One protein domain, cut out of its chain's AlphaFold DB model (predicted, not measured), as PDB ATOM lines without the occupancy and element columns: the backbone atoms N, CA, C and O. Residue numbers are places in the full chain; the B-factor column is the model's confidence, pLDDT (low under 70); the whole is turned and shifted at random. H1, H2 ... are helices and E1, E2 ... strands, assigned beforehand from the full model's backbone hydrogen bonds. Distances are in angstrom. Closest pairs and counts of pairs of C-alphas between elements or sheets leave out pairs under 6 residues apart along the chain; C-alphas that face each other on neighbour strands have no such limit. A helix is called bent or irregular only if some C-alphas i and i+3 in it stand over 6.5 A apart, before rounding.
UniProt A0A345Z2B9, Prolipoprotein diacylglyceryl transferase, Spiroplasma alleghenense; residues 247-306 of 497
ATOM      1  N   PRO A 247     321.355 406.556 442.852       92.38
ATOM      2  CA  PRO A 247     320.147 407.232 443.341       92.38
ATOM      3  C   PRO A 247     320.239 408.761 443.309       92.38
ATOM      4  O   PRO A 247     319.352 409.438 442.809       92.38
ATOM      5  N   TRP A 248     321.384 409.306 443.726       92.00
ATOM      6  CA  TRP A 248     321.655 410.749 443.725       92.00
ATOM      7  C   TRP A 248     321.832 411.367 442.330       92.00
ATOM      8  O   TRP A 248     322.017 412.573 442.222       92.00
ATOM      9  N   LYS A 249     321.829 410.565 441.257       92.06
ATOM     10  CA  LYS A 249     321.729 411.077 439.882       92.06
ATOM     11  C   LYS A 249     320.278 411.160 439.401       92.06
ATOM     12  O   LYS A 249     320.017 411.936 438.496       92.06
ATOM     13  N   ILE A 250     319.382 410.349 439.968       90.88
ATOM     14  CA  ILE A 250     317.958 410.308 439.610       90.88
ATOM     15  C   ILE A 250     317.199 411.372 440.407       90.88
ATOM     16  O   ILE A 250     316.499 412.183 439.814       90.88
ATOM     17  N   TYR A 251     317.435 411.434 441.723       90.69
ATOM     18  CA  TYR A 251     316.830 412.418 442.627       90.69
ATOM     19  C   TYR A 251     317.916 413.233 443.358       90.69
ATOM     20  O   TYR A 251     318.189 412.997 444.536       90.69
ATOM     21  N   PRO A 252     318.610 414.181 442.698       89.44
ATOM     22  CA  PRO A 252     319.736 414.887 443.316       89.44
ATOM     23  C   PRO A 252     319.384 415.669 444.588       89.44
ATOM     24  O   PRO A 252     320.224 415.771 445.478       89.44
ATOM     25  N   GLN A 253     318.161 416.187 444.710       88.75
ATOM     26  CA  GLN A 253     317.752 416.987 445.872       88.75
ATOM     27  C   GLN A 253     317.460 416.144 447.124       88.75
ATOM     28  O   GLN A 253     317.478 416.640 448.243       88.75
ATOM     29  N   GLU A 254     317.247 414.837 446.965       88.44
ATOM     30  CA  GLU A 254     316.781 413.967 448.052       88.44
ATOM     31  C   GLU A 254     317.908 413.145 448.698       88.44
ATOM     32  O   GLU A 254     317.720 412.489 449.735       88.44
ATOM     33  N   PHE A 255     319.096 413.170 448.085       92.00
ATOM     34  CA  PHE A 255     320.257 412.376 448.482       92.00
ATOM     35  C   PHE A 255     321.496 413.257 448.707       92.00
ATOM     36  O   PHE A 255     322.412 413.253 447.873       92.00
ATOM     37  N   PRO A 256     321.581 413.975 449.845       92.44
ATOM     38  CA  PRO A 256     322.776 414.730 450.203       92.44
ATOM     39  C   PRO A 256     323.934 413.776 450.502       92.44
ATOM     40  O   PRO A 256     323.931 413.088 451.523       92.44
ATOM     41  N   ASN A 257     324.923 413.679 449.615       92.50
ATOM     42  CA  ASN A 257     326.093 412.826 449.837       92.50
ATOM     43  C   ASN A 257     327.338 413.341 449.098       92.50
ATOM     44  O   ASN A 257     327.265 414.199 448.228       92.50
ATOM     45  N   ASN A 258     328.511 412.786 449.420       91.25
ATOM     46  CA  ASN A 258     329.785 413.212 448.814       91.25
ATOM     47  C   ASN A 258     329.880 412.997 447.297       91.25
ATOM     48  O   ASN A 258     330.690 413.645 446.642       91.25
ATOM     49  N   PHE A 259     329.107 412.058 446.759       89.69
ATOM     50  CA  PHE A 259     329.132 411.678 445.348       89.69
ATOM     51  C   PHE A 259     328.126 412.479 444.516       89.69
ATOM     52  O   PHE A 259     328.153 412.415 443.284       89.69
ATOM     53  N   ASN A 260     327.239 413.215 445.179       91.44
ATOM     54  CA  ASN A 260     326.288 414.112 444.571       91.44
ATOM     55  C   ASN A 260     326.968 415.460 444.309       91.44
ATOM     56  O   ASN A 260     327.491 416.107 445.217       91.44
ATOM     57  N   LYS A 261     326.989 415.866 443.037       88.75
ATOM     58  CA  LYS A 261     327.611 417.126 442.616       88.75
ATOM     59  C   LYS A 261     326.760 418.345 442.973       88.75
ATOM     60  O   LYS A 261     327.327 419.416 443.138       88.75
ATOM     61  N   GLN A 262     325.441 418.178 443.075       89.00
ATOM     62  CA  GLN A 262     324.498 419.271 443.315       89.00
ATOM     63  C   GLN A 262     324.284 419.512 444.811       89.00
ATOM     64  O   GLN A 262     324.300 420.655 445.250       89.00
ATOM     65  N   LEU A 263     324.152 418.441 445.604       87.88
ATOM     66  CA  LEU A 263     323.807 418.537 447.022       87.88
ATOM     67  C   LEU A 263     324.691 417.623 447.879       87.88
ATOM     68  O   LEU A 263     324.530 416.403 447.892       87.88
ATOM     69  N   LYS A 264     325.642 418.210 448.614       90.75
ATOM     70  CA  LYS A 264     326.542 417.456 449.515       90.75
ATOM     71  C   LYS A 264     326.011 417.342 450.943       90.75
ATOM     72  O   LYS A 264     326.255 416.330 451.601       90.75
ATOM     73  N   TRP A 265     325.322 418.384 451.388       90.81
ATOM     74  CA  TRP A 265     324.673 418.538 452.684       90.81
ATOM     75  C   TRP A 265     323.328 419.209 452.431       90.81
ATOM     76  O   TRP A 265     323.256 420.078 451.565       90.81
ATOM     77  N   ALA A 266     322.291 418.785 453.140       90.00
ATOM     78  CA  ALA A 266     320.958 419.375 453.053       90.00
ATOM     79  C   ALA A 266     320.529 419.852 454.434       90.00
ATOM     80  O   ALA A 266     320.848 419.191 455.425       90.00
ATOM     81  N   LYS A 267     319.789 420.957 454.508       89.12
ATOM     82  CA  LYS A 267     319.159 421.360 455.765       89.12
ATOM     83  C   LYS A 267     318.080 420.356 456.148       89.12
ATOM     84  O   LYS A 267     317.434 419.768 455.278       89.12
ATOM     85  N   LYS A 268     317.894 420.147 457.448       85.00
ATOM     86  CA  LYS A 268     316.937 419.167 457.972       85.00
ATOM     87  C   LYS A 268     315.495 419.464 457.545       85.00
ATOM     88  O   LYS A 268     314.748 418.525 457.298       85.00
ATOM     89  N   GLU A 269     315.133 420.737 457.420       84.19
ATOM     90  CA  GLU A 269     313.782 421.195 457.073       84.19
ATOM     91  C   GLU A 269     313.466 421.029 455.580       84.19
ATOM     92  O   GLU A 269     312.322 420.799 455.205       84.19
ATOM     93  N   GLU A 270     314.485 421.122 454.725       83.06
ATOM     94  CA  GLU A 270     314.356 421.015 453.265       83.06
ATOM     95  C   GLU A 270     314.362 419.549 452.790       83.06
ATOM     96  O   GLU A 270     314.052 419.252 451.634       83.06
ATOM     97  N   LEU A 271     314.735 418.609 453.666       82.56
ATOM     98  CA  LEU A 271     314.909 417.215 453.295       82.56
ATOM     99  C   LEU A 271     313.567 416.474 453.254       82.56
ATOM    100  O   LEU A 271     312.983 416.150 454.287       82.56
ATOM    101  N   GLN A 272     313.135 416.087 452.055       76.75
ATOM    102  CA  GLN A 272     311.978 415.212 451.909       76.75
ATOM    103  C   GLN A 272     312.253 413.832 452.535       76.75
ATOM    104  O   GLN A 272     313.188 413.104 452.158       76.75
ATOM    105  N   LEU A 273     311.423 413.471 453.514       77.31
ATOM    106  CA  LEU A 273     311.469 412.176 454.181       77.31
ATOM    107  C   LEU A 273     310.689 411.150 453.359       77.31
ATOM    108  O   LEU A 273     309.541 411.369 452.985       77.31
ATOM    109  N   TRP A 274     311.340 410.027 453.067       81.56
ATOM    110  CA  TRP A 274     310.695 408.878 452.440       81.56
ATOM    111  C   TRP A 274     310.102 407.985 453.517       81.56
ATOM    112  O   TRP A 274     310.715 407.807 454.573       81.56
ATOM    113  N   GLU A 275     308.966 407.365 453.218       83.50
ATOM    114  CA  GLU A 275     308.456 406.284 454.048       83.50
ATOM    115  C   GLU A 275     309.371 405.061 453.901       83.50
ATOM    116  O   GLU A 275     309.512 404.453 452.833       83.50
ATOM    117  N   THR A 276     310.076 404.739 454.983       86.12
ATOM    118  CA  THR A 276     311.060 403.659 455.017       86.12
ATOM    119  C   THR A 276     310.819 402.719 456.183       86.12
ATOM    120  O   THR A 276     310.485 403.161 457.277       86.12
ATOM    121  N   GLN A 277     311.110 401.432 455.985       82.69
ATOM    122  CA  GLN A 277     310.918 400.362 456.980       82.69
ATOM    123  C   GLN A 277     311.653 400.612 458.303       82.69
ATOM    124  O   GLN A 277     311.273 400.094 459.348       82.69
ATOM    125  N   ARG A 278     312.749 401.371 458.255       84.81
ATOM    126  CA  ARG A 278     313.517 401.789 459.427       84.81
ATOM    127  C   ARG A 278     313.955 403.234 459.252       84.81
ATOM    128  O   ARG A 278     314.192 403.663 458.126       84.81
ATOM    129  N   ALA A 279     314.180 403.921 460.366       86.12
ATOM    130  CA  ALA A 279     314.775 405.250 460.349       86.12
ATOM    131  C   ALA A 279     316.136 405.238 459.629       86.12
ATOM    132  O   ALA A 279     316.995 404.385 459.881       86.12
ATOM    133  N   ILE A 280     316.319 406.190 458.716       88.25
ATOM    134  CA  ILE A 280     317.571 406.374 457.983       88.25
ATOM    135  C   ILE A 280     318.563 407.095 458.892       88.25
ATOM    136  O   ILE A 280     318.229 408.092 459.531       88.25
ATOM    137  N   VAL A 281     319.798 406.598 458.931       88.38
ATOM    138  CA  VAL A 281     320.861 407.199 459.739       88.38
ATOM    139  C   VAL A 281     321.583 408.259 458.914       88.38
ATOM    140  O   VAL A 281     322.252 407.947 457.925       88.38
ATOM    141  N   TYR A 282     321.471 409.511 459.345       90.44
ATOM    142  CA  TYR A 282     322.177 410.644 458.756       90.44
ATOM    143  C   TYR A 282     323.396 411.011 459.601       90.44
ATOM    144  O   TYR A 282     323.399 410.866 460.821       90.44
ATOM    145  N   LYS A 283     324.445 411.499 458.940       91.50
ATOM    146  CA  LYS A 283     325.501 412.265 459.600       91.50
ATOM    147  C   LYS A 283     325.012 413.699 459.718       91.50
ATOM    148  O   LYS A 283     324.670 414.294 458.699       91.50
ATOM    149  N   GLU A 284     324.997 414.214 460.932       91.94
ATOM    150  CA  GLU A 284     324.565 415.570 461.242       91.94
ATOM    151  C   GLU A 284     325.778 416.450 461.540       91.94
ATOM    152  O   GLU A 284     326.760 415.995 462.134       91.94
ATOM    153  N   ARG A 285     325.722 417.706 461.100       91.44
ATOM    154  CA  ARG A 285     326.626 418.766 461.541       91.44
ATOM    155  C   ARG A 285     325.819 420.032 461.791       91.44
ATOM    156  O   ARG A 285     324.846 420.282 461.087       91.44
ATOM    157  N   ILE A 286     326.255 420.832 462.752       88.56
ATOM    158  CA  ILE A 286     325.642 422.125 463.051       88.56
ATOM    159  C   ILE A 286     326.520 423.201 462.419       88.56
ATOM    160  O   ILE A 286     327.726 423.234 462.664       88.56
ATOM    161  N   ASN A 287     325.929 424.043 461.577       82.81
ATOM    162  CA  ASN A 287     326.614 425.142 460.911       82.81
ATOM    163  C   ASN A 287     325.725 426.389 460.974       82.81
ATOM    164  O   ASN A 287     324.601 426.350 460.483       82.81
ATOM    165  N   ASN A 288     326.209 427.473 461.590       79.19
ATOM    166  CA  ASN A 288     325.441 428.710 461.807       79.19
ATOM    167  C   ASN A 288     324.032 428.461 462.388       79.19
ATOM    168  O   ASN A 288     323.045 428.910 461.817       79.19
ATOM    169  N   GLU A 289     323.944 427.685 463.477       80.62
ATOM    170  CA  GLU A 289     322.686 427.299 464.159       80.62
ATOM    171  C   GLU A 289     321.719 426.419 463.343       80.62
ATOM    172  O   GLU A 289     320.683 425.998 463.853       80.62
ATOM    173  N   VAL A 290     322.076 426.046 462.110       83.50
ATOM    174  CA  VAL A 290     321.278 425.167 461.247       83.50
ATOM    175  C   VAL A 290     321.845 423.747 461.261       83.50
ATOM    176  O   VAL A 290     323.049 423.529 461.085       83.50
ATOM    177  N   SER A 291     320.966 422.761 461.461       87.69
ATOM    178  CA  SER A 291     321.305 421.339 461.363       87.69
ATOM    179  C   SER A 291     321.345 420.900 459.899       87.69
ATOM    180  O   SER A 291     320.339 420.922 459.183       87.69
ATOM    181  N   GLU A 292     322.524 420.481 459.446       91.00
ATOM    182  CA  GLU A 292     322.737 419.933 458.114       91.00
ATOM    183  C   GLU A 292     322.949 418.418 458.173       91.00
ATOM    184  O   GLU A 292     323.769 417.896 458.934       91.00
ATOM    185  N   LEU A 293     322.253 417.702 457.293       91.94
ATOM    186  CA  LEU A 293     322.252 416.251 457.205       91.94
ATOM    187  C   LEU A 293     322.955 415.752 455.945       91.94
ATOM    188  O   LEU A 293     322.923 416.363 454.873       91.94
ATOM    189  N   LYS A 294     323.561 414.572 456.074       93.00
ATOM    190  CA  LYS A 294     324.252 413.887 454.986       93.00
ATOM    191  C   LYS A 294     324.159 412.377 455.088       93.00
ATOM    192  O   LYS A 294     324.311 411.783 456.153       93.00
ATOM    193  N   LEU A 295     324.011 411.737 453.939       93.12
ATOM    194  CA  LEU A 295     323.995 410.293 453.788       93.12
ATOM    195  C   LEU A 295     325.386 409.740 453.482       93.12
ATOM    196  O   LEU A 295     326.184 410.302 452.723       93.12
ATOM    197  N   SER A 296     325.662 408.565 454.045       93.62
ATOM    198  CA  SER A 296     326.760 407.724 453.574       93.62
ATOM    199  C   SER A 296     326.408 407.098 452.218       93.62
ATOM    200  O   SER A 296     325.246 407.075 451.801       93.62
ATOM    201  N   TRP A 297     327.409 406.542 451.531       91.12
ATOM    202  CA  TRP A 297     327.174 405.767 450.308       91.12
ATOM    203  C   TRP A 297     326.209 404.596 450.551       91.12
ATOM    204  O   TRP A 297     325.298 404.360 449.759       91.12
ATOM    205  N   TRP A 298     326.371 403.901 451.681       89.94
ATOM    206  CA  TRP A 298     325.541 402.761 452.065       89.94
ATOM    207  C   TRP A 298     324.101 403.160 452.364       89.94
ATOM    208  O   TRP A 298     323.183 402.533 451.837       89.94
ATOM    209  N   GLU A 299     323.905 404.211 453.160       90.69
ATOM    210  CA  GLU A 299     322.566 404.680 453.524       90.69
ATOM    211  C   GLU A 299     321.839 405.322 452.342       90.69
ATOM    212  O   GLU A 299     320.631 405.159 452.229       90.69
ATOM    213  N   SER A 300     322.560 405.934 451.392       91.88
ATOM    214  CA  SER A 300     321.954 406.403 450.136       91.88
ATOM    215  C   SER A 300     321.303 405.248 449.365       91.88
ATOM    216  O   SER A 300     320.164 405.355 448.929       91.88
ATOM    217  N   TRP A 301     321.993 404.110 449.239       91.88
ATOM    218  CA  TRP A 301     321.431 402.916 448.597       91.88
ATOM    219  C   TRP A 301     320.317 402.259 449.411       91.88
ATOM    220  O   TRP A 301     319.337 401.779 448.841       91.88
ATOM    221  N   ASN A 302     320.462 402.225 450.736       90.81
ATOM    222  CA  ASN A 302     319.441 401.654 451.606       90.81
ATOM    223  C   ASN A 302     318.142 402.474 451.527       90.81
ATOM    224  O   ASN A 302     317.089 401.882 451.318       90.81
ATOM    225  N   LYS A 303     318.224 403.813 451.590       90.94
ATOM    226  CA  LYS A 303     317.094 404.739 451.393       90.94
ATOM    227  C   LYS A 303     316.441 404.550 450.020       90.94
ATOM    228  O   LYS A 303     315.226 404.438 449.942       90.94
ATOM    229  N   ALA A 304     317.243 404.477 448.956       90.19
ATOM    230  CA  ALA A 304     316.735 404.458 447.584       90.19
ATOM    231  C   ALA A 304     315.921 403.207 447.225       90.19
ATOM    232  O   ALA A 304     314.960 403.297 446.465       90.19
ATOM    233  N   TYR A 305     316.319 402.040 447.738       90.81
ATOM    234  CA  TYR A 305     315.724 400.771 447.319       90.81
ATOM    235  C   TYR A 305     315.398 399.844 448.486       90.81
ATOM    236  O   TYR A 305     314.245 399.464 448.666       90.81
ATOM    237  N   TYR A 306     316.399 399.475 449.291       89.12
ATOM    238  CA  TYR A 306     316.260 398.369 450.246       89.12
ATOM    239  C   TYR A 306     315.305 398.650 451.413       89.12
ATOM    240  O   TYR A 306     314.775 397.707 451.987       89.12
TER     241      TYR A 306
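This is residues 247 to 306 of the 497 residues of the protein "Prolipoprotein diacylglyceryl transferase" of Spiroplasma alleghenense (UniProt A0A345Z2B9). Look first for a two-stranded hairpin, E1 and E2, at one end of the longest axis, and for two helices, short H1 and longer H2, that meet towards the other end; a long winding stretch without named elements, residues 251 to 282, runs from H1 to the hairpin. Part of that stretch, residues 266 to 267, pairs briefly with E2 and ties the loops to the hairpin. The printed part has 60 residues, with two named helices and two named strands in the order H1, E1, E2, H2, and the sheet order is E1 - E2, antiparallel. The class is mixed, helices and strands, with under half of the residues in named elements. The whole is compact, with a radius of gyration of the C-alphas of 10.9 A and spans of 34 by 25 by 17 A.

Find C-alpha 247 at (320.147, 407.232, 443.341), where H1, residues 247 to 250, begins; it is 5.3 A long. After the unnamed residues 251 to 282, look for C-alpha 283 at (325.501, 412.265, 459.600), where E1, residues 283 to 287, begins and runs 13.0 A. E2, residues 290 to 294, measures 13.2 A. H2, residues 297 to 306, also measures 13.2 A and ends with C-alpha 306 at (316.260, 398.369, 450.246). H2 is irregular, but only just: C-alphas 303 and 306 are 6.53 A apart.

Begin at H1, which touches H2 with 4 pairs of C-alphas within 8 A; the closest C-alphas are those of Pro 247 and Ala 304, 6.1 A apart. H1 and E2 are apart. Further along, residues 266 to 267 pair antiparallel with residues 292 to 293 of E2. E1 and E2 form a hairpin, antiparallel, with 151 degrees between their directions. Among the C-alphas that face each other are 284 and 293, 4.7 A apart. Look there for N 283 and O 294, 2.8 A apart, and N 287 and O 290, 3.0 A apart, both within hydrogen-bond range. E1 and H2 are apart. In H2 every O i to N i+4 pair is within hydrogen-bond range, while H1 is too short for such a pair.

The two C-alphas farthest apart are those of Asn 288 and Tyr 306, at 33.7 A, while the first and last printed C-alphas are 11.9 A apart. The link from H1 to E1 is long, with 32 residues; the links from E1 to E2 and from E2 to H2 are tight, with 2 residues each. The printed part has no cut. The mean pLDDT of the printed part is 88.5, and no printed residue is under 70.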